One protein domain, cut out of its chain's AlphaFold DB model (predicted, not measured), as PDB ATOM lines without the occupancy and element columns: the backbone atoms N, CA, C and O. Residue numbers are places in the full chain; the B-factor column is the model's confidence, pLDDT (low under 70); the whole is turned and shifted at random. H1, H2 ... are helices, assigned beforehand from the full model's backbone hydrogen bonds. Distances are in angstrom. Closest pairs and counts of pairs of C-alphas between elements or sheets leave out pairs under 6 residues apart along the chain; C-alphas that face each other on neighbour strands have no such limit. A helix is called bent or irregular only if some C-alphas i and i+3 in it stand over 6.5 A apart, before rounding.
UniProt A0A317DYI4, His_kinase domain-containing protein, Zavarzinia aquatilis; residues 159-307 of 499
ATOM      1  N   HIS A 159     130.120 157.888 175.654       63.75
ATOM      2  CA  HIS A 159     130.957 156.743 176.068       63.75
ATOM      3  C   HIS A 159     131.526 156.861 177.493       63.75
ATOM      4  O   HIS A 159     131.578 155.885 178.238       63.75
ATOM      5  N   PHE A 160     131.924 158.062 177.919       66.12
ATOM      6  CA  PHE A 160     132.327 158.276 179.315       66.12
ATOM      7  C   PHE A 160     131.147 158.046 180.271       66.12
ATOM      8  O   PHE A 160     131.287 157.429 181.324       66.12
ATOM      9  N   TRP A 161     129.957 158.501 179.880       68.62
ATOM     10  CA  TRP A 161     128.745 158.357 180.679       68.62
ATOM     11  C   TRP A 161     128.079 156.982 180.550       68.62
ATOM     12  O   TRP A 161     127.327 156.600 181.438       68.62
ATOM     13  N   SER A 162     128.386 156.193 179.523       75.12
ATOM     14  CA  SER A 162     127.981 154.794 179.407       75.12
ATOM     15  C   SER A 162     128.790 153.923 180.361       75.12
ATOM     16  O   SER A 162     128.313 152.881 180.790       75.12
ATOM     17  N   LEU A 163     129.988 154.379 180.747       79.00
ATOM     18  CA  LEU A 163     130.794 153.798 181.820       79.00
ATOM     19  C   LEU A 163     130.397 154.316 183.213       79.00
ATOM     20  O   LEU A 163     130.906 153.816 184.213       79.00
ATOM     21  N   PHE A 164     129.472 155.276 183.317       82.25
ATOM     22  CA  PHE A 164     129.033 155.814 184.607       82.25
ATOM     23  C   PHE A 164     128.421 154.757 185.543       82.25
ATOM     24  O   PHE A 164     128.789 154.768 186.714       82.25
ATOM     25  N   PRO A 165     127.564 153.814 185.096       84.25
ATOM     26  CA  PRO A 165     127.063 152.748 185.967       84.25
ATOM     27  C   PRO A 165     128.190 151.872 186.525       84.25
ATOM     28  O   PRO A 165     128.154 151.482 187.688       84.25
ATOM     29  N   PHE A 166     129.223 151.617 185.718       84.69
ATOM     30  CA  PHE A 166     130.408 150.875 186.143       84.69
ATOM     31  C   PHE A 166     131.237 151.671 187.160       84.69
ATOM     32  O   PHE A 166     131.593 151.148 188.211       84.69
ATOM     33  N   ALA A 167     131.484 152.958 186.899       80.88
ATOM     34  CA  ALA A 167     132.167 153.842 187.840       80.88
ATOM     35  C   ALA A 167     131.391 153.981 189.163       80.88
ATOM     36  O   ALA A 167     131.992 153.945 190.233       80.88
ATOM     37  N   ALA A 168     130.060 154.076 189.105       84.12
ATOM     38  CA  ALA A 168     129.185 154.108 190.272       84.12
ATOM     39  C   ALA A 168     129.266 152.810 191.088       84.12
ATOM     40  O   ALA A 168     129.389 152.864 192.311       84.12
ATOM     41  N   ALA A 169     129.262 151.651 190.420       85.69
ATOM     42  CA  ALA A 169     129.450 150.356 191.069       85.69
ATOM     43  C   ALA A 169     130.831 150.243 191.737       85.69
ATOM     44  O   ALA A 169     130.933 149.716 192.842       85.69
ATOM     45  N   LEU A 170     131.879 150.784 191.107       85.38
ATOM     46  CA  LEU A 170     133.234 150.812 191.661       85.38
ATOM     47  C   LEU A 170     133.313 151.714 192.900       85.38
ATOM     48  O   LEU A 170     133.834 151.284 193.925       85.38
ATOM     49  N   VAL A 171     132.742 152.923 192.841       84.06
ATOM     50  CA  VAL A 171     132.664 153.846 193.989       84.06
ATOM     51  C   VAL A 171     131.937 153.190 195.162       84.06
ATOM     52  O   VAL A 171     132.449 153.212 196.279       84.06
ATOM     53  N   TYR A 172     130.794 152.552 194.905       84.94
ATOM     54  CA  TYR A 172     130.024 151.853 195.932       84.94
ATOM     55  C   TYR A 172     130.787 150.650 196.510       84.94
ATOM     56  O   TYR A 172     130.895 150.501 197.726       84.94
ATOM     57  N   GLY A 173     131.373 149.808 195.653       83.50
ATOM     58  CA  GLY A 173     132.148 148.640 196.077       83.50
ATOM     59  C   GLY A 173     133.381 149.016 196.900       83.50
ATOM     60  O   GLY A 173     133.643 148.409 197.938       83.50
ATOM     61  N   PHE A 174     134.104 150.060 196.492       81.75
ATOM     62  CA  PHE A 174     135.247 150.579 197.240       81.75
ATOM     63  C   PHE A 174     134.820 151.219 198.569       81.75
ATOM     64  O   PHE A 174     135.444 150.971 199.599       81.75
ATOM     65  N   GLY A 175     133.729 151.990 198.572       79.44
ATOM     66  CA  GLY A 175     133.161 152.576 199.786       79.44
ATOM     67  C   GLY A 175     132.807 151.518 200.833       79.44
ATOM     68  O   GLY A 175     133.121 151.681 202.011       79.44
ATOM     69  N   GLN A 176     132.233 150.395 200.399       80.69
ATOM     70  CA  GLN A 176     131.964 149.241 201.257       80.69
ATOM     71  C   GLN A 176     133.257 148.599 201.770       80.69
ATOM     72  O   GLN A 176     133.382 148.383 202.972       80.69
ATOM     73  N   LEU A 177     134.241 148.349 200.896       81.38
ATOM     74  CA  LEU A 177     135.529 147.745 201.265       81.38
ATOM     75  C   LEU A 177     136.237 148.531 202.379       81.38
ATOM     76  O   LEU A 177     136.761 147.941 203.319       81.38
ATOM     77  N   VAL A 178     136.227 149.863 202.282       78.38
ATOM     78  CA  VAL A 178     136.858 150.749 203.269       78.38
ATOM     79  C   VAL A 178     136.089 150.760 204.591       78.38
ATOM     80  O   VAL A 178     136.707 150.768 205.650       78.38
ATOM     81  N   ARG A 179     134.750 150.760 204.549       77.50
ATOM     82  CA  ARG A 179     133.905 150.950 205.744       77.50
ATOM     83  C   ARG A 179     133.609 149.652 206.501       77.50
ATOM     84  O   ARG A 179     133.417 149.691 207.717       77.50
ATOM     85  N   TYR A 180     133.603 148.512 205.809       78.88
ATOM     86  CA  TYR A 180     133.320 147.189 206.369       78.88
ATOM     87  C   TYR A 180     134.231 146.769 207.540       78.88
ATOM     88  O   TYR A 180     133.696 146.219 208.506       78.88
ATOM     89  N   PRO A 181     135.563 147.000 207.521       77.38
ATOM     90  CA  PRO A 181     136.427 146.668 208.657       77.38
ATOM     91  C   PRO A 181     136.307 147.658 209.824       77.38
ATOM     92  O   PRO A 181     136.571 147.285 210.958       77.38
ATOM     93  N   THR A 182     135.899 148.903 209.568       70.56
ATOM     94  CA  THR A 182     135.836 149.975 210.581       70.56
ATOM     95  C   THR A 182     134.596 149.962 211.469       70.56
ATOM     96  O   THR A 182     134.601 150.637 212.489       70.56
ATOM     97  N   MET A 183     133.524 149.263 211.089       70.00
ATOM     98  CA  MET A 183     132.253 149.293 211.823       70.00
ATOM     99  C   MET A 183     131.819 147.887 212.244       70.00
ATOM    100  O   MET A 183     131.866 146.932 211.456       70.00
ATOM    101  N   GLU A 184     131.361 147.776 213.490       73.81
ATOM    102  CA  GLU A 184     130.901 146.516 214.081       73.81
ATOM    103  C   GLU A 184     129.575 146.062 213.455       73.81
ATOM    104  O   GLU A 184     129.450 144.925 212.995       73.81
ATOM    105  N   ASN A 185     128.611 146.979 213.328       79.94
ATOM    106  CA  ASN A 185     127.310 146.698 212.729       79.94
ATOM    107  C   ASN A 185     127.380 146.687 211.189       79.94
ATOM    108  O   ASN A 185     127.378 147.733 210.534       79.94
ATOM    109  N   LYS A 186     127.386 145.492 210.587       79.88
ATOM    110  CA  LYS A 186     127.478 145.326 209.123       79.88
ATOM    111  C   LYS A 186     126.270 145.889 208.372       79.88
ATOM    112  O   LYS A 186     126.430 146.414 207.272       79.88
ATOM    113  N   THR A 187     125.080 145.856 208.968       78.31
ATOM    114  CA  THR A 187     123.870 146.445 208.372       78.31
ATOM    115  C   THR A 187     123.978 147.970 208.304       78.31
ATOM    116  O   THR A 187     123.598 148.576 207.300       78.31
ATOM    117  N   ALA A 188     124.575 148.593 209.325       74.19
ATOM    118  CA  ALA A 188     124.834 150.032 209.344       74.19
ATOM    119  C   ALA A 188     125.836 150.464 208.259       74.19
ATOM    120  O   ALA A 188     125.623 151.492 207.617       74.19
ATOM    121  N   VAL A 189     126.876 149.661 207.991       75.12
ATOM    122  CA  VAL A 189     127.844 149.916 206.902       75.12
ATOM    123  C   VAL A 189     127.143 150.013 205.551       75.12
ATOM    124  O   VAL A 189     127.422 150.920 204.759       75.12
ATOM    125  N   VAL A 190     126.218 149.085 205.292       80.38
ATOM    126  CA  VAL A 190     125.507 149.025 204.017       80.38
ATOM    127  C   VAL A 190     124.580 150.223 203.856       80.38
ATOM    128  O   VAL A 190     124.668 150.919 202.846       80.38
ATOM    129  N   LEU A 191     123.755 150.514 204.864       80.12
ATOM    130  CA  LEU A 191     122.842 151.659 204.844       80.12
ATOM    131  C   LEU A 191     123.592 152.990 204.711       80.12
ATOM    132  O   LEU A 191     123.195 153.845 203.917       80.12
ATOM    133  N   PHE A 192     124.708 153.140 205.428       78.56
ATOM    134  CA  PHE A 192     125.543 154.332 205.346       78.56
ATOM    135  C   PHE A 192     126.155 154.514 203.958       78.56
ATOM    136  O   PHE A 192     126.111 155.612 203.407       78.56
ATOM    137  N   SER A 193     126.680 153.442 203.359       82.00
ATOM    138  CA  SER A 193     127.266 153.494 202.017       82.00
ATOM    139  C   SER A 193     126.222 153.824 200.950       82.00
ATOM    140  O   SER A 193     126.492 154.637 200.072       82.00
ATOM    141  N   ILE A 194     125.001 153.282 201.058       84.38
ATOM    142  CA  ILE A 194     123.900 153.618 200.141       84.38
ATOM    143  C   ILE A 194     123.626 155.118 200.172       84.38
ATOM    144  O   ILE A 194     123.649 155.760 199.126       84.38
ATOM    145  N   VAL A 195     123.400 155.710 201.345       83.06
ATOM    146  CA  VAL A 195     123.058 157.138 201.430       83.06
ATOM    147  C   VAL A 195     124.246 158.019 201.039       83.06
ATOM    148  O   VAL A 195     124.093 158.963 200.267       83.06
ATOM    149  N   TYR A 196     125.443 157.705 201.529       81.88
ATOM    150  CA  TYR A 196     126.628 158.527 201.298       81.88
ATOM    151  C   TYR A 196     127.052 158.524 199.820       81.88
ATOM    152  O   TYR A 196     127.248 159.584 199.220       81.88
ATOM    153  N   ASP A 197     127.143 157.343 199.207       83.69
ATOM    154  CA  ASP A 197     127.631 157.211 197.835       83.69
ATOM    155  C   ASP A 197     126.560 157.672 196.820       83.69
ATOM    156  O   ASP A 197     126.898 158.270 195.795       83.69
ATOM    157  N   THR A 198     125.259 157.524 197.123       86.00
ATOM    158  CA  THR A 198     124.181 158.052 196.257       86.00
ATOM    159  C   THR A 198     124.158 159.575 196.187       86.00
ATOM    160  O   THR A 198     123.925 160.120 195.108       86.00
ATOM    161  N   VAL A 199     124.448 160.288 197.279       84.88
ATOM    162  CA  VAL A 199     124.529 161.763 197.284       84.88
ATOM    163  C   VAL A 199     125.680 162.256 196.404       84.88
ATOM    164  O   VAL A 199     125.522 163.218 195.645       84.88
ATOM    165  N   ILE A 200     126.830 161.580 196.450       80.81
ATOM    166  CA  ILE A 200     127.988 161.898 195.600       80.81
ATOM    167  C   ILE A 200     127.648 161.669 194.121       80.81
ATOM    168  O   ILE A 200     127.899 162.526 193.272       80.81
ATOM    169  N   LEU A 201     127.004 160.549 193.794       84.12
ATOM    170  CA  LEU A 201     126.592 160.263 192.418       84.12
ATOM    171  C   LEU A 201     125.505 161.232 191.926       84.12
ATOM    172  O   LEU A 201     125.550 161.690 190.781       84.12
ATOM    173  N   LEU A 202     124.550 161.600 192.784       85.81
ATOM    174  CA  LEU A 202     123.485 162.546 192.454       85.81
ATOM    175  C   LEU A 202     124.041 163.944 192.172       85.81
ATOM    176  O   LEU A 202     123.629 164.588 191.206       85.81
ATOM    177  N   THR A 203     124.995 164.407 192.977       82.94
ATOM    178  CA  THR A 203     125.652 165.706 192.775       82.94
ATOM    179  C   THR A 203     126.474 165.727 191.486       82.94
ATOM    180  O   THR A 203     126.418 166.719 190.758       82.94
ATOM    181  N   MET A 204     127.113 164.613 191.109       80.12
ATOM    182  CA  MET A 204     127.772 164.462 189.804       80.12
ATOM    183  C   MET A 204     126.783 164.555 188.632       80.12
ATOM    184  O   MET A 204     127.025 165.276 187.659       80.12
ATOM    185  N   LEU A 205     125.646 163.858 188.715       84.25
ATOM    186  CA  LEU A 205     124.601 163.914 187.686       84.25
ATOM    187  C   LEU A 205     123.957 165.303 187.599       84.25
ATOM    188  O   LEU A 205     123.637 165.775 186.503       84.25
ATOM    189  N   LEU A 206     123.794 165.980 188.736       84.56
ATOM    190  CA  LEU A 206     123.285 167.344 188.793       84.56
ATOM    191  C   LEU A 206     124.270 168.327 188.150       84.56
ATOM    192  O   LEU A 206     123.852 169.131 187.318       84.56
ATOM    193  N   ASN A 207     125.567 168.208 188.447       81.88
ATOM    194  CA  ASN A 207     126.618 169.001 187.810       81.88
ATOM    195  C   ASN A 207     126.609 168.806 186.281       81.88
ATOM    196  O   ASN A 207     126.539 169.779 185.530       81.88
ATOM    197  N   ARG A 208     126.521 167.553 185.801       78.69
ATOM    198  CA  ARG A 208     126.355 167.248 184.366       78.69
ATOM    199  C   ARG A 208     125.147 167.968 183.766       78.69
ATOM    200  O   ARG A 208     125.273 168.619 182.728       78.69
ATOM    201  N   ARG A 209     123.973 167.857 184.399       81.44
ATOM    202  CA  ARG A 209     122.740 168.489 183.901       81.44
ATOM    203  C   ARG A 209     122.847 170.011 183.871       81.44
ATOM    204  O   ARG A 209     122.360 170.623 182.922       81.44
ATOM    205  N   LEU A 210     123.479 170.623 184.871       78.62
ATOM    206  CA  LEU A 210     123.688 172.071 184.926       78.62
ATOM    207  C   LEU A 210     124.619 172.549 183.806       78.62
ATOM    208  O   LEU A 210     124.287 173.513 183.111       78.62
ATOM    209  N   ILE A 211     125.724 171.833 183.576       75.56
ATOM    210  CA  ILE A 211     126.668 172.104 182.483       75.56
ATOM    211  C   ILE A 211     125.963 172.011 181.121       75.56
ATOM    212  O   ILE A 211     126.115 172.906 180.284       75.56
ATOM    213  N   GLN A 212     125.146 170.974 180.912       72.88
ATOM    214  CA  GLN A 212     124.416 170.761 179.658       72.88
ATOM    215  C   GLN A 212     123.308 171.798 179.420       72.88
ATOM    216  O   GLN A 212     123.152 172.267 178.297       72.88
ATOM    217  N   ARG A 213     122.541 172.179 180.453       70.56
ATOM    218  CA  ARG A 213     121.392 173.091 180.297       70.56
ATOM    219  C   ARG A 213     121.776 174.546 180.077       70.56
ATOM    220  O   ARG A 213     121.044 175.255 179.398       70.56
ATOM    221  N   ARG A 214     122.863 175.020 180.690       63.47
ATOM    222  CA  ARG A 214     123.192 176.456 180.689       63.47
ATOM    223  C   ARG A 214     124.328 176.852 179.754       63.47
ATOM    224  O   ARG A 214     124.659 178.029 179.700       63.47
ATOM    225  N   GLY A 215     124.949 175.913 179.035       61.44
ATOM    226  CA  GLY A 215     126.039 176.246 178.115       61.44
ATOM    227  C   GLY A 215     127.207 176.994 178.781       61.44
ATOM    228  O   GLY A 215     127.964 177.656 178.077       61.44
ATOM    229  N   ILE A 216     127.384 176.856 180.109       59.72
ATOM    230  CA  ILE A 216     128.331 177.591 180.992       59.72
ATOM    231  C   ILE A 216     129.814 177.387 180.605       59.72
ATOM    232  O   ILE A 216     130.733 178.000 181.137       59.72
ATOM    233  N   VAL A 217     130.068 176.568 179.595       54.47
ATOM    234  CA  VAL A 217     131.372 176.112 179.110       54.47
ATOM    235  C   VAL A 217     132.037 177.150 178.197       54.47
ATOM    236  O   VAL A 217     132.603 176.817 177.152       54.47
ATOM    237  N   THR A 218     131.896 178.427 178.525       56.62
ATOM    238  CA  THR A 218     132.671 179.521 177.926       56.62
ATOM    239  C   THR A 218     133.373 180.379 178.968       56.62
ATOM    240  O   THR A 218     134.196 181.199 178.582       56.62
ATOM    241  N   MET A 219     133.112 180.202 180.265       58.56
ATOM    242  CA  MET A 219     133.575 181.167 181.258       58.56
ATOM    243  C   MET A 219     134.221 180.485 182.461       58.56
ATOM    244  O   MET A 219     133.557 179.844 183.273       58.56
ATOM    245  N   GLY A 220     135.542 180.659 182.560       69.50
ATOM    246  CA  GLY A 220     136.387 180.145 183.635       69.50
ATOM    247  C   GLY A 220     135.825 180.423 185.033       69.50
ATOM    248  O   GLY A 220     135.396 179.496 185.711       69.50
ATOM    249  N   ILE A 221     135.784 181.686 185.468       69.12
ATOM    250  CA  ILE A 221     135.415 182.050 186.853       69.12
ATOM    251  C   ILE A 221     133.931 181.778 187.159       69.12
ATOM    252  O   ILE A 221     133.594 181.370 188.270       69.12
ATOM    253  N   SER A 222     133.024 181.914 186.185       74.44
ATOM    254  CA  SER A 222     131.591 181.693 186.433       74.44
ATOM    255  C   SER A 222     131.238 180.229 186.685       74.44
ATOM    256  O   SER A 222     130.217 179.955 187.306       74.44
ATOM    257  N   ALA A 223     132.049 179.277 186.217       76.50
ATOM    258  CA  ALA A 223     131.834 177.870 186.535       76.50
ATOM    259  C   ALA A 223     132.069 177.597 188.033       76.50
ATOM    260  O   ALA A 223     131.299 176.867 188.659       76.50
ATOM    261  N   TRP A 224     133.051 178.271 188.642       79.06
ATOM    262  CA  TRP A 224     133.319 178.189 190.080       79.06
ATOM    263  C   TRP A 224     132.167 178.733 190.935       79.06
ATOM    264  O   TRP A 224     131.887 178.164 191.990       79.06
ATOM    265  N   LEU A 225     131.427 179.738 190.443       82.19
ATOM    266  CA  LEU A 225     130.221 180.264 191.107       82.19
ATOM    267  C   LEU A 225     129.103 179.221 191.263       82.19
ATOM    268  O   LEU A 225     128.232 179.397 192.108       82.19
ATOM    269  N   PHE A 226     129.118 178.137 190.483       80.44
ATOM    270  CA  PHE A 226     128.163 177.031 190.620       80.44
ATOM    271  C   PHE A 226     128.777 175.807 191.303       80.44
ATOM    272  O   PHE A 226     128.109 175.168 192.114       80.44
ATOM    273  N   LEU A 227     130.046 175.492 191.020       83.19
ATOM    274  CA  LEU A 227     130.719 174.321 191.588       83.19
ATOM    275  C   LEU A 227     130.944 174.445 193.096       83.19
ATOM    276  O   LEU A 227     130.750 173.465 193.817       83.19
ATOM    277  N   VAL A 228     131.342 175.627 193.577       85.94
ATOM    278  CA  VAL A 228     131.648 175.836 194.999       85.94
ATOM    279  C   VAL A 228     130.382 175.725 195.859       85.94
ATOM    280  O   VAL A 228     130.397 174.910 196.780       85.94
ATOM    281  N   PRO A 229     129.259 176.412 195.554       88.62
ATOM    282  CA  PRO A 229     128.024 176.238 196.321       88.62
ATOM    283  C   PRO A 229     127.462 174.821 196.233       88.62
ATOM    284  O   PRO A 229     127.009 174.286 197.240       88.62
ATOM    285  N   LEU A 230     127.530 174.177 195.062       86.31
ATOM    286  CA  LEU A 230     127.077 172.793 194.904       86.31
ATOM    287  C   LEU A 230     127.880 171.829 195.794       86.31
ATOM    288  O   LEU A 230     127.292 170.970 196.447       86.31
ATOM    289  N   SER A 231     129.203 172.006 195.853       86.94
ATOM    290  CA  SER A 231     130.098 171.204 196.702       86.94
ATOM    291  C   SER A 231     129.927 171.520 198.192       86.94
ATOM    292  O   SER A 231     130.116 170.655 199.042       86.94
ATOM    293  N   LEU A 232     129.549 172.757 198.526       87.69
ATOM    294  CA  LEU A 232     129.256 173.169 199.896       87.69
ATOM    295  C   LEU A 232     127.934 172.569 200.393       87.69
ATOM    296  O   LEU A 232     127.873 172.054 201.505       87.69
ATOM    297  N   VAL A 233     126.894 172.572 199.552       87.88
ATOM    298  CA  VAL A 233     125.596 171.944 199.853       87.88
ATOM    299  C   VAL A 233     125.745 170.430 200.007       87.88
ATOM    300  O   VAL A 233     125.192 169.859 200.947       87.88
ATOM    301  N   SER A 234     126.521 169.773 199.136       85.38
ATOM    302  CA  SER A 234     126.782 168.334 199.262       85.38
ATOM    303  C   SER A 234     127.547 168.004 200.544       85.38
ATOM    304  O   SER A 234     127.160 167.084 201.262       85.38
ATOM    305  N   ALA A 235     128.579 168.784 200.879       85.62
ATOM    306  CA  ALA A 235     129.336 168.615 202.115       85.62
ATOM    307  C   ALA A 235     128.461 168.829 203.360       85.62
ATOM    308  O   ALA A 235     128.478 167.998 204.263       85.62
ATOM    309  N   ALA A 236     127.642 169.885 203.389       86.12
ATOM    310  CA  ALA A 236     126.730 170.161 204.498       86.12
ATOM    311  C   ALA A 236     125.718 169.022 204.711       86.12
ATOM    312  O   ALA A 236     125.487 168.608 205.848       86.12
ATOM    313  N   PHE A 237     125.160 168.474 203.627       86.69
ATOM    314  CA  PHE A 237     124.250 167.331 203.693       86.69
ATOM    315  C   PHE A 237     124.944 166.078 204.241       86.69
ATOM    316  O   PHE A 237     124.435 165.451 205.168       86.69
ATOM    317  N   LEU A 238     126.121 165.733 203.708       83.38
ATOM    318  CA  LEU A 238     126.877 164.554 204.140       83.38
ATOM    319  C   LEU A 238     127.319 164.668 205.602       83.38
ATOM    320  O   LEU A 238     127.184 163.711 206.359       83.38
ATOM    321  N   VAL A 239     127.789 165.840 206.027       84.00
ATOM    322  CA  VAL A 239     128.177 166.087 207.420       84.00
ATOM    323  C   VAL A 239     126.965 165.977 208.345       84.00
ATOM    324  O   VAL A 239     127.038 165.247 209.332       84.00
ATOM    325  N   SER A 240     125.844 166.621 208.003       84.69
ATOM    326  CA  SER A 240     124.591 166.527 208.764       84.69
ATOM    327  C   SER A 240     124.125 165.078 208.908       84.69
ATOM    328  O   SER A 240     123.872 164.614 210.019       84.69
ATOM    329  N   TYR A 241     124.122 164.322 207.805       81.31
ATOM    330  CA  TYR A 241     123.812 162.895 207.813       81.31
ATOM    331  C   TYR A 241     124.715 162.133 208.786       81.31
ATOM    332  O   TYR A 241     124.232 161.372 209.622       81.31
ATOM    333  N   THR A 242     126.022 162.391 208.744       78.25
ATOM    334  CA  THR A 242     126.972 161.694 209.610       78.25
ATOM    335  C   THR A 242     126.803 162.039 211.101       78.25
ATOM    336  O   THR A 242     127.011 161.161 211.935       78.25
ATOM    337  N   ILE A 243     126.373 163.263 211.444       81.69
ATOM    338  CA  ILE A 243     126.034 163.671 212.824       81.69
ATOM    339  C   ILE A 243     124.755 162.971 213.297       81.69
ATOM    340  O   ILE A 243     124.686 162.503 214.430       81.69
ATOM    341  N   VAL A 244     123.732 162.890 212.439       82.44
ATOM    342  CA  VAL A 244     122.467 162.219 212.770       82.44
ATOM    343  C   VAL A 244     122.699 160.734 213.041       82.44
ATOM    344  O   VAL A 244     122.198 160.216 214.035       82.44
ATOM    345  N   VAL A 245     123.484 160.059 212.196       75.94
ATOM    346  CA  VAL A 245     123.765 158.624 212.361       75.94
ATOM    347  C   VAL A 245     124.543 158.347 213.656       75.94
ATOM    348  O   VAL A 245     124.246 157.381 214.353       75.94
ATOM    349  N   GLU A 246     125.481 159.227 214.011       75.38
ATOM    350  CA  GLU A 246     126.225 159.171 215.274       75.38
ATOM    351  C   GLU A 246     125.317 159.409 216.489       75.38
ATOM    352  O   GLU A 246     125.341 158.634 217.439       75.38
ATOM    353  N   ARG A 247     124.433 160.415 216.441       79.75
ATOM    354  CA  ARG A 247     123.495 160.712 217.537       79.75
ATOM    355  C   ARG A 247     122.501 159.577 217.793       79.75
ATOM    356  O   ARG A 247     122.081 159.369 218.929       79.75
ATOM    357  N   LEU A 248     122.126 158.849 216.746       80.62
ATOM    358  CA  LEU A 248     121.249 157.683 216.833       80.62
ATOM    359  C   LEU A 248     121.982 156.403 217.277       80.62
ATOM    360  O   LEU A 248     121.346 155.354 217.314       80.62
ATOM    361  N   HIS A 249     123.282 156.472 217.603       71.88
ATOM    362  CA  HIS A 249     124.105 155.337 218.055       71.88
ATOM    363  C   HIS A 249     124.079 154.143 217.078       71.88
ATOM    364  O   HIS A 249     124.246 152.984 217.452       71.88
ATOM    365  N   ILE A 250     123.888 154.413 215.780       69.50
ATOM    366  CA  ILE A 250     123.764 153.374 214.740       69.50
ATOM    367  C   ILE A 250     125.095 152.619 214.529       69.50
ATOM    368  O   ILE A 250     125.091 151.474 214.068       69.50
ATOM    369  N   PHE A 251     126.227 153.241 214.875       62.47
ATOM    370  CA  PHE A 251     127.576 152.676 214.744       62.47
ATOM    371  C   PHE A 251     128.128 152.027 216.022       62.47
ATOM    372  O   PHE A 251     129.247 151.522 215.980       62.47
ATOM    373  N   GLY A 252     127.352 152.009 217.111       63.97
ATOM    374  CA  GLY A 252     127.802 151.634 218.454       63.97
ATOM    375  C   GLY A 252     127.846 152.836 219.404       63.97
ATOM    376  O   GLY A 252     127.560 153.963 218.996       63.97
ATOM    377  N   ASP A 253     128.197 152.580 220.667       60.72
ATOM    378  CA  ASP A 253     128.250 153.601 221.727       60.72
ATOM    379  C   ASP A 253     129.482 154.514 221.632       60.72
ATOM    380  O   ASP A 253     129.512 155.599 222.212       60.72
ATOM    381  N   GLU A 254     130.495 154.098 220.870       59.28
ATOM    382  CA  GLU A 254     131.697 154.891 220.647       59.28
ATOM    383  C   GLU A 254     131.482 155.902 219.506       59.28
ATOM    384  O   GLU A 254     131.240 155.503 218.358       59.28
ATOM    385  N   PRO A 255     131.593 157.216 219.779       61.56
ATOM    386  CA  PRO A 255     131.441 158.238 218.755       61.56
ATOM    387  C   PRO A 255     132.532 158.117 217.690       61.56
ATOM    388  O   PRO A 255     133.644 157.624 217.919       61.56
ATOM    389  N   LEU A 256     132.241 158.644 216.502       62.97
ATOM    390  CA  LEU A 256     133.214 158.693 215.424       62.97
ATOM    391  C   LEU A 256     134.314 159.677 215.857       62.97
ATOM    392  O   LEU A 256     134.145 160.887 215.755       62.97
ATOM    393  N   ARG A 257     135.470 159.175 216.317       59.03
ATOM    394  CA  ARG A 257     136.617 159.976 216.822       59.03
ATOM    395  C   ARG A 257     137.219 160.978 215.818       59.03
ATOM    396  O   ARG A 257     138.220 161.633 216.100       59.03
ATOM    397  N   ILE A 258     136.636 161.097 214.630       65.31
ATOM    398  CA  ILE A 258     137.033 162.042 213.596       65.31
ATOM    399  C   ILE A 258     136.456 163.414 213.945       65.31
ATOM    400  O   ILE A 258     135.244 163.627 213.907       65.31
ATOM    401  N   LEU A 259     137.343 164.370 214.216       70.56
ATOM    402  CA  LEU A 259     136.975 165.751 214.509       70.56
ATOM    403  C   LEU A 259     136.041 166.315 213.420       70.56
ATOM    404  O   LEU A 259     136.310 166.161 212.225       70.56
ATOM    405  N   LEU A 260     134.976 167.022 213.815       71.00
ATOM    406  CA  LEU A 260     133.973 167.580 212.893       71.00
ATOM    407  C   LEU A 260     134.605 168.413 211.762       71.00
ATOM    408  O   LEU A 260     134.208 168.303 210.603       71.00
ATOM    409  N   GLN A 261     135.656 169.170 212.084       69.25
ATOM    410  CA  GLN A 261     136.442 169.940 211.119       69.25
ATOM    411  C   GLN A 261     137.027 169.070 209.992       69.25
ATOM    412  O   GLN A 261     137.008 169.478 208.831       69.25
ATOM    413  N   HIS A 262     137.511 167.865 210.303       70.75
ATOM    414  CA  HIS A 262     138.078 166.945 209.315       70.75
ATOM    415  C   HIS A 262     136.983 166.331 208.430       70.75
ATOM    416  O   HIS A 262     137.190 166.187 207.226       70.75
ATOM    417  N   ARG A 263     135.789 166.057 208.982       72.31
ATOM    418  CA  ARG A 263     134.623 165.551 208.223       72.31
ATOM    419  C   ARG A 263     134.145 166.572 207.191       72.31
ATOM    420  O   ARG A 263     133.951 166.228 206.024       72.31
ATOM    421  N   VAL A 264     134.003 167.831 207.610       73.62
ATOM    422  CA  VAL A 264     133.605 168.947 206.734       73.62
ATOM    423  C   VAL A 264     134.657 169.188 205.657       73.62
ATOM    424  O   VAL A 264     134.327 169.254 204.476       73.62
ATOM    425  N   SER A 265     135.932 169.261 206.048       73.25
ATOM    426  CA  SER A 265     137.019 169.539 205.105       73.25
ATOM    427  C   SER A 265     137.139 168.432 204.053       73.25
ATOM    428  O   SER A 265     137.146 168.716 202.858       73.25
ATOM    429  N   TYR A 266     137.154 167.163 204.472       75.94
ATOM    430  CA  TYR A 266     137.288 166.028 203.558       75.94
ATOM    431  C   TYR A 266     136.120 165.935 202.562       75.94
ATOM    432  O   TYR A 266     136.344 165.854 201.354       75.94
ATOM    433  N   THR A 267     134.871 166.007 203.041       76.44
ATOM    434  CA  THR A 267     133.674 165.929 202.177       76.44
ATOM    435  C   THR A 267     133.608 167.073 201.166       76.44
ATOM    436  O   THR A 267     133.264 166.848 199.999       76.44
ATOM    437  N   PHE A 268     133.985 168.282 201.585       79.75
ATOM    438  CA  PHE A 268     134.033 169.453 200.719       79.75
ATOM    439  C   PHE A 268     135.105 169.328 199.634       79.75
ATOM    440  O   PHE A 268     134.783 169.461 198.453       79.75
ATOM    441  N   PHE A 269     136.357 169.027 199.996       80.38
ATOM    442  CA  PHE A 269     137.451 168.955 199.022       80.38
ATOM    443  C   PHE A 269     137.284 167.799 198.033       80.38
ATOM    444  O   PHE A 269     137.559 167.986 196.848       80.38
ATOM    445  N   VAL A 270     136.770 166.644 198.470       81.56
ATOM    446  CA  VAL A 270     136.464 165.521 197.566       81.56
ATOM    447  C   VAL A 270     135.358 165.906 196.582       81.56
ATOM    448  O   VAL A 270     135.522 165.721 195.375       81.56
ATOM    449  N   SER A 271     134.263 166.506 197.068       80.81
ATOM    450  CA  SER A 271     133.171 166.977 196.203       80.81
ATOM    451  C   SER A 271     133.671 168.022 195.201       80.81
ATOM    452  O   SER A 271     133.359 167.941 194.013       80.81
ATOM    453  N   LEU A 272     134.492 168.972 195.654       83.50
ATOM    454  CA  LEU A 272     135.039 170.040 194.823       83.50
ATOM    455  C   LEU A 272     136.006 169.510 193.759       83.50
ATOM    456  O   LEU A 272     135.887 169.890 192.593       83.50
ATOM    457  N   ALA A 273     136.935 168.626 194.129       83.44
ATOM    458  CA  ALA A 273     137.889 168.020 193.202       83.44
ATOM    459  C   ALA A 273     137.164 167.237 192.102       83.44
ATOM    460  O   ALA A 273     137.464 167.382 190.917       83.44
ATOM    461  N   PHE A 274     136.149 166.465 192.486       81.19
ATOM    462  CA  PHE A 274     135.377 165.657 191.556       81.19
ATOM    463  C   PHE A 274     134.517 166.512 190.614       81.19
ATOM    464  O   PHE A 274     134.529 166.322 189.396       81.19
ATOM    465  N   ASN A 275     133.844 167.529 191.153       82.50
ATOM    466  CA  ASN A 275     133.096 168.508 190.366       82.50
ATOM    467  C   ASN A 275     133.999 169.279 189.384       82.50
ATOM    468  O   ASN A 275     133.606 169.519 188.238       82.50
ATOM    469  N   SER A 276     135.223 169.610 189.805       83.44
ATOM    470  CA  SER A 276     136.231 170.274 188.971       83.44
ATOM    471  C   SER A 276     136.747 169.365 187.854       83.44
ATOM    472  O   SER A 276     136.889 169.818 186.719       83.44
ATOM    473  N   LEU A 277     136.964 168.074 188.133       84.25
ATOM    474  CA  LEU A 277     137.370 167.083 187.133       84.25
ATOM    475  C   LEU A 277     136.315 166.926 186.029       84.25
ATOM    476  O   LEU A 277     136.654 166.932 184.846       84.25
ATOM    477  N   VAL A 278     135.033 166.836 186.399       80.25
ATOM    478  CA  VAL A 278     133.921 166.741 185.434       80.25
ATOM    479  C   VAL A 278     133.858 167.979 184.541       80.25
ATOM    480  O   VAL A 278     133.700 167.854 183.324       80.25
ATOM    481  N   LEU A 279     134.028 169.174 185.119       82.69
ATOM    482  CA  LEU A 279     134.102 170.409 184.342       82.69
ATOM    483  C   LEU A 279     135.303 170.395 183.386       82.69
ATOM    484  O   LEU A 279     135.143 170.707 182.206       82.69
ATOM    485  N   TRP A 280     136.489 170.021 183.875       81.88
ATOM    486  CA  TRP A 280     137.717 169.980 183.081       81.88
ATOM    487  C   TRP A 280     137.594 169.034 181.881       81.88
ATOM    488  O   TRP A 280     137.875 169.440 180.750       81.88
ATOM    489  N   LEU A 281     137.092 167.814 182.099       81.12
ATOM    490  CA  LEU A 281     136.832 166.842 181.032       81.12
ATOM    491  C   LEU A 281     135.854 167.398 179.994       81.12
ATOM    492  O   LEU A 281     136.061 167.241 178.790       81.12
ATOM    493  N   HIS A 282     134.807 168.088 180.443       79.38
ATOM    494  CA  HIS A 282     133.818 168.669 179.546       79.38
ATOM    495  C   HIS A 282     134.385 169.825 178.704       79.38
ATOM    496  O   HIS A 282     134.133 169.893 177.498       79.38
ATOM    497  N   VAL A 283     135.181 170.715 179.310       81.31
ATOM    498  CA  VAL A 283     135.870 171.807 178.600       81.31
ATOM    499  C   VAL A 283     136.830 171.242 177.556       81.31
ATOM    500  O   VAL A 283     136.750 171.634 176.391       81.31
ATOM    501  N   ARG A 284     137.676 170.277 177.940       78.75
ATOM    502  CA  ARG A 284     138.614 169.604 177.028       78.75
ATOM    503  C   ARG A 284     137.910 168.925 175.866       78.75
ATOM    504  O   ARG A 284     138.348 169.031 174.724       78.75
ATOM    505  N   TRP A 285     136.791 168.262 176.133       75.50
ATOM    506  CA  TRP A 285     136.000 167.639 175.083       75.50
ATOM    507  C   TRP A 285     135.454 168.673 174.091       75.50
ATOM    508  O   TRP A 285     135.570 168.491 172.879       75.50
ATOM    509  N   LYS A 286     134.912 169.794 174.585       80.38
ATOM    510  CA  LYS A 286     134.396 170.878 173.736       80.38
ATOM    511  C   LYS A 286     135.503 171.546 172.914       80.38
ATOM    512  O   LYS A 286     135.273 171.889 171.757       80.38
ATOM    513  N   GLU A 287     136.689 171.717 173.491       78.19
ATOM    514  CA  GLU A 287     137.879 172.217 172.796       78.19
ATOM    515  C   GLU A 287     138.298 171.275 171.660       78.19
ATOM    516  O   GLU A 287     138.375 171.707 170.511       78.19
ATOM    517  N   ASN A 288     138.422 169.974 171.934       77.25
ATOM    518  CA  ASN A 288     138.731 168.973 170.910       77.25
ATOM    519  C   ASN A 288     137.692 168.948 169.780       77.25
ATOM    520  O   ASN A 288     138.052 168.814 168.613       77.25
ATOM    521  N   GLN A 289     136.400 169.126 170.084       77.56
ATOM    522  CA  GLN A 289     135.367 169.221 169.044       77.56
ATOM    523  C   GLN A 289     135.552 170.447 168.144       77.56
ATOM    524  O   GLN A 289     135.314 170.350 166.941       77.56
ATOM    525  N   ARG A 290     135.984 171.587 168.699       78.56
ATOM    526  CA  ARG A 290     136.279 172.794 167.912       78.56
ATOM    527  C   ARG A 290     137.472 172.575 166.989       78.56
ATOM    528  O   ARG A 290     137.368 172.904 165.812       78.56
ATOM    529  N   VAL A 291     138.548 171.973 167.497       76.44
ATOM    530  CA  VAL A 291     139.740 171.642 166.698       76.44
ATOM    531  C   VAL A 291     139.370 170.700 165.551       76.44
ATOM    532  O   VAL A 291     139.587 171.027 164.390       76.44
ATOM    533  N   LEU A 292     138.682 169.596 165.850       76.50
ATOM    534  CA  LEU A 292     138.236 168.642 164.830       76.50
ATOM    535  C   LEU A 292     137.258 169.257 163.815       76.50
ATOM    536  O   LEU A 292     137.196 168.816 162.666       76.50
ATOM    537  N   ALA A 293     136.429 170.218 164.227       79.19
ATOM    538  CA  ALA A 293     135.545 170.934 163.313       79.19
ATOM    539  C   ALA A 293     136.345 171.836 162.364       79.19
ATOM    540  O   ALA A 293     136.103 171.784 161.158       79.19
ATOM    541  N   ALA A 294     137.322 172.580 162.889       81.25
ATOM    542  CA  ALA A 294     138.218 173.421 162.102       81.25
ATOM    543  C   ALA A 294     139.050 172.594 161.107       81.25
ATOM    544  O   ALA A 294     139.098 172.932 159.929       81.25
ATOM    545  N   GLU A 295     139.609 171.457 161.530       78.94
ATOM    546  CA  GLU A 295     140.333 170.531 160.645       78.94
ATOM    547  C   GLU A 295     139.449 170.009 159.507       78.94
ATOM    548  O   GLU A 295     139.860 169.977 158.348       78.94
ATOM    549  N   ARG A 296     138.196 169.631 159.802       78.00
ATOM    550  CA  ARG A 296     137.246 169.201 158.761       78.00
ATOM    551  C   ARG A 296     136.898 170.326 157.806       78.00
ATOM    552  O   ARG A 296     136.676 170.068 156.624       78.00
ATOM    553  N   GLU A 297     136.759 171.542 158.311       82.88
ATOM    554  CA  GLU A 297     136.447 172.701 157.489       82.88
ATOM    555  C   GLU A 297     137.618 173.063 156.574       82.88
ATOM    556  O   GLU A 297     137.391 173.259 155.379       82.88
ATOM    557  N   ALA A 298     138.848 173.010 157.091       79.69
ATOM    558  CA  ALA A 298     140.081 173.145 156.323       79.69
ATOM    559  C   ALA A 298     140.201 172.049 155.252       79.69
ATOM    560  O   ALA A 298     140.326 172.361 154.073       79.69
ATOM    561  N   ALA A 299     140.026 170.773 155.610       68.31
ATOM    562  CA  ALA A 299     140.060 169.667 154.648       68.31
ATOM    563  C   ALA A 299     138.976 169.799 153.560       68.31
ATOM    564  O   ALA A 299     139.208 169.523 152.385       68.31
ATOM    565  N   ARG A 300     137.769 170.256 153.923       71.81
ATOM    566  CA  ARG A 300     136.706 170.545 152.946       71.81
ATOM    567  C   ARG A 300     137.048 171.737 152.059       71.81
ATOM    568  O   ARG A 300     136.665 171.727 150.891       71.81
ATOM    569  N   ALA A 301     137.690 172.769 152.603       72.81
ATOM    570  CA  ALA A 301     138.164 173.908 151.830       72.81
ATOM    571  C   ALA A 301     139.235 173.472 150.827       72.81
ATOM    572  O   ALA A 301     139.124 173.837 149.662       72.81
ATOM    573  N   GLU A 302     140.147 172.598 151.240       68.44
ATOM    574  CA  GLU A 302     141.192 172.042 150.384       68.44
ATOM    575  C   GLU A 302     140.609 171.197 149.247       68.44
ATOM    576  O   GLU A 302     140.858 171.447 148.072       68.44
ATOM    577  N   ILE A 303     139.680 170.288 149.552       67.44
ATOM    578  CA  ILE A 303     138.969 169.526 148.513       67.44
ATOM    579  C   ILE A 303     138.205 170.458 147.557       67.44
ATOM    580  O   ILE A 303     138.120 170.184 146.360       67.44
ATOM    581  N   ARG A 304     137.616 171.557 148.054       65.25
ATOM    582  CA  ARG A 304     136.964 172.557 147.192       65.25
ATOM    583  C   ARG A 304     137.975 173.304 146.322       65.25
ATOM    584  O   ARG A 304     137.653 173.530 145.159       65.25
ATOM    585  N   ARG A 305     139.149 173.654 146.853       65.69
ATOM    586  CA  ARG A 305     140.260 174.281 146.123       65.69
ATOM    587  C   ARG A 305     140.717 173.376 144.977       65.69
ATOM    588  O   ARG A 305     140.657 173.795 143.826       65.69
ATOM    589  N   LEU A 306     140.994 172.106 145.265       61.94
ATOM    590  CA  LEU A 306     141.361 171.098 144.262       61.94
ATOM    591  C   LEU A 306     140.257 170.894 143.207       61.94
ATOM    592  O   LEU A 306     140.517 170.845 142.009       61.94
ATOM    593  N   ARG A 307     138.983 170.842 143.622       59.00
ATOM    594  CA  ARG A 307     137.843 170.744 142.686       59.00
ATOM    595  C   ARG A 307     137.655 171.974 141.803       59.00
ATOM    596  O   ARG A 307     137.031 171.845 140.758       59.00
TER     597      ARG A 307
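Overview. This is residues 159 to 307 of the 499 residues of the protein "His_kinase domain-containing protein" of Zavarzinia aquatilis (UniProt A0A317DYI4). Three long helices, H3, H4 and H5, make a loose up-and-down bundle, each running against the one before it, and the shorter H2 packs on H3 away from H4 and H5. H5 is the longest helix and its residues 288 to 307 stick out past the body as a free arm, which makes much of the length. The printed part has 149 residues with five named helices, H1 to H5 in order along the chain, and no named strand; the class is all helix. The whole is loose, with a radius of gyration of the C-alphas of 21.1 A, and spans 81 by 30 by 21 A.

Along the chain. H1, residues 159 to 162, begins at C-alpha 159 at (130.957, 156.743, 176.068) and is 4.9 A long from first to last C-alpha. H2, residues 164 to 179, is 22.2 A long. H3, residues 186 to 214, is 42.4 A long and begins at C-alpha 186 at (127.478, 145.326, 209.123). H4, residues 220 to 247, is 41.1 A long; it is neither bent nor irregular, but only just: C-alphas 225 and 228 are 6.1 A apart. H5, residues 260 to 307, is 70.4 A long and ends at C-alpha 307 at (137.843, 170.744, 142.686).

Arrangement. H3 is the hub, touching H2, H4 and H5. H2 touches H3 at its residues 189 to 201 alone, with the C-alphas of Tyr 172 and Asp 197 closest at 6.2 A; this hairpin has a shallow tilt of 34 degrees, only just short of steep, opposite ways. H3 and H4, also a hairpin, touch through residues 196 to 207 and 227 to 238 alone, closest at the C-alphas of Tyr 196 and Leu 238, 6.7 A, at a shallow tilt of 18 degrees, opposite ways. H4 and H5 form a third hairpin and touch through residues 227 to 239 and 263 to 276 alone. Their closest C-alphas are those of Ala 235 and Phe 268, 5.0 A apart, and the tilt of 33 degrees, opposite ways, is shallow, only just short of steep. H3 touches H5 through residues 200 to 211 and 271 to 279 alone, closest at the C-alphas of Met 204 and Asn 275, 6.7 A, at a steep tilt of 38 degrees, the same way. H2 is apart from H4 and H5. H1 meets H2 only through their link and is apart from H3, H4 and H5. In H2, H3 and H5 every O i to N i+4 pair is within hydrogen-bond range, in H4 21 of 24 are, and H1 is too short for such a pair.

Size, cuts and confidence. The C-alphas of Asp 253 and Arg 307, the two farthest apart, are 81.4 A from each other. Without the free stretch the body spans 52 by 29 by 18 A. The printed part has no cut. The link from H4 to H5, residues 248 to 259, is long. The mean pLDDT of the printed part is 77.0, and 28 residues are under 70, among them 214 to 221, 250 to 258 and 302 to 307.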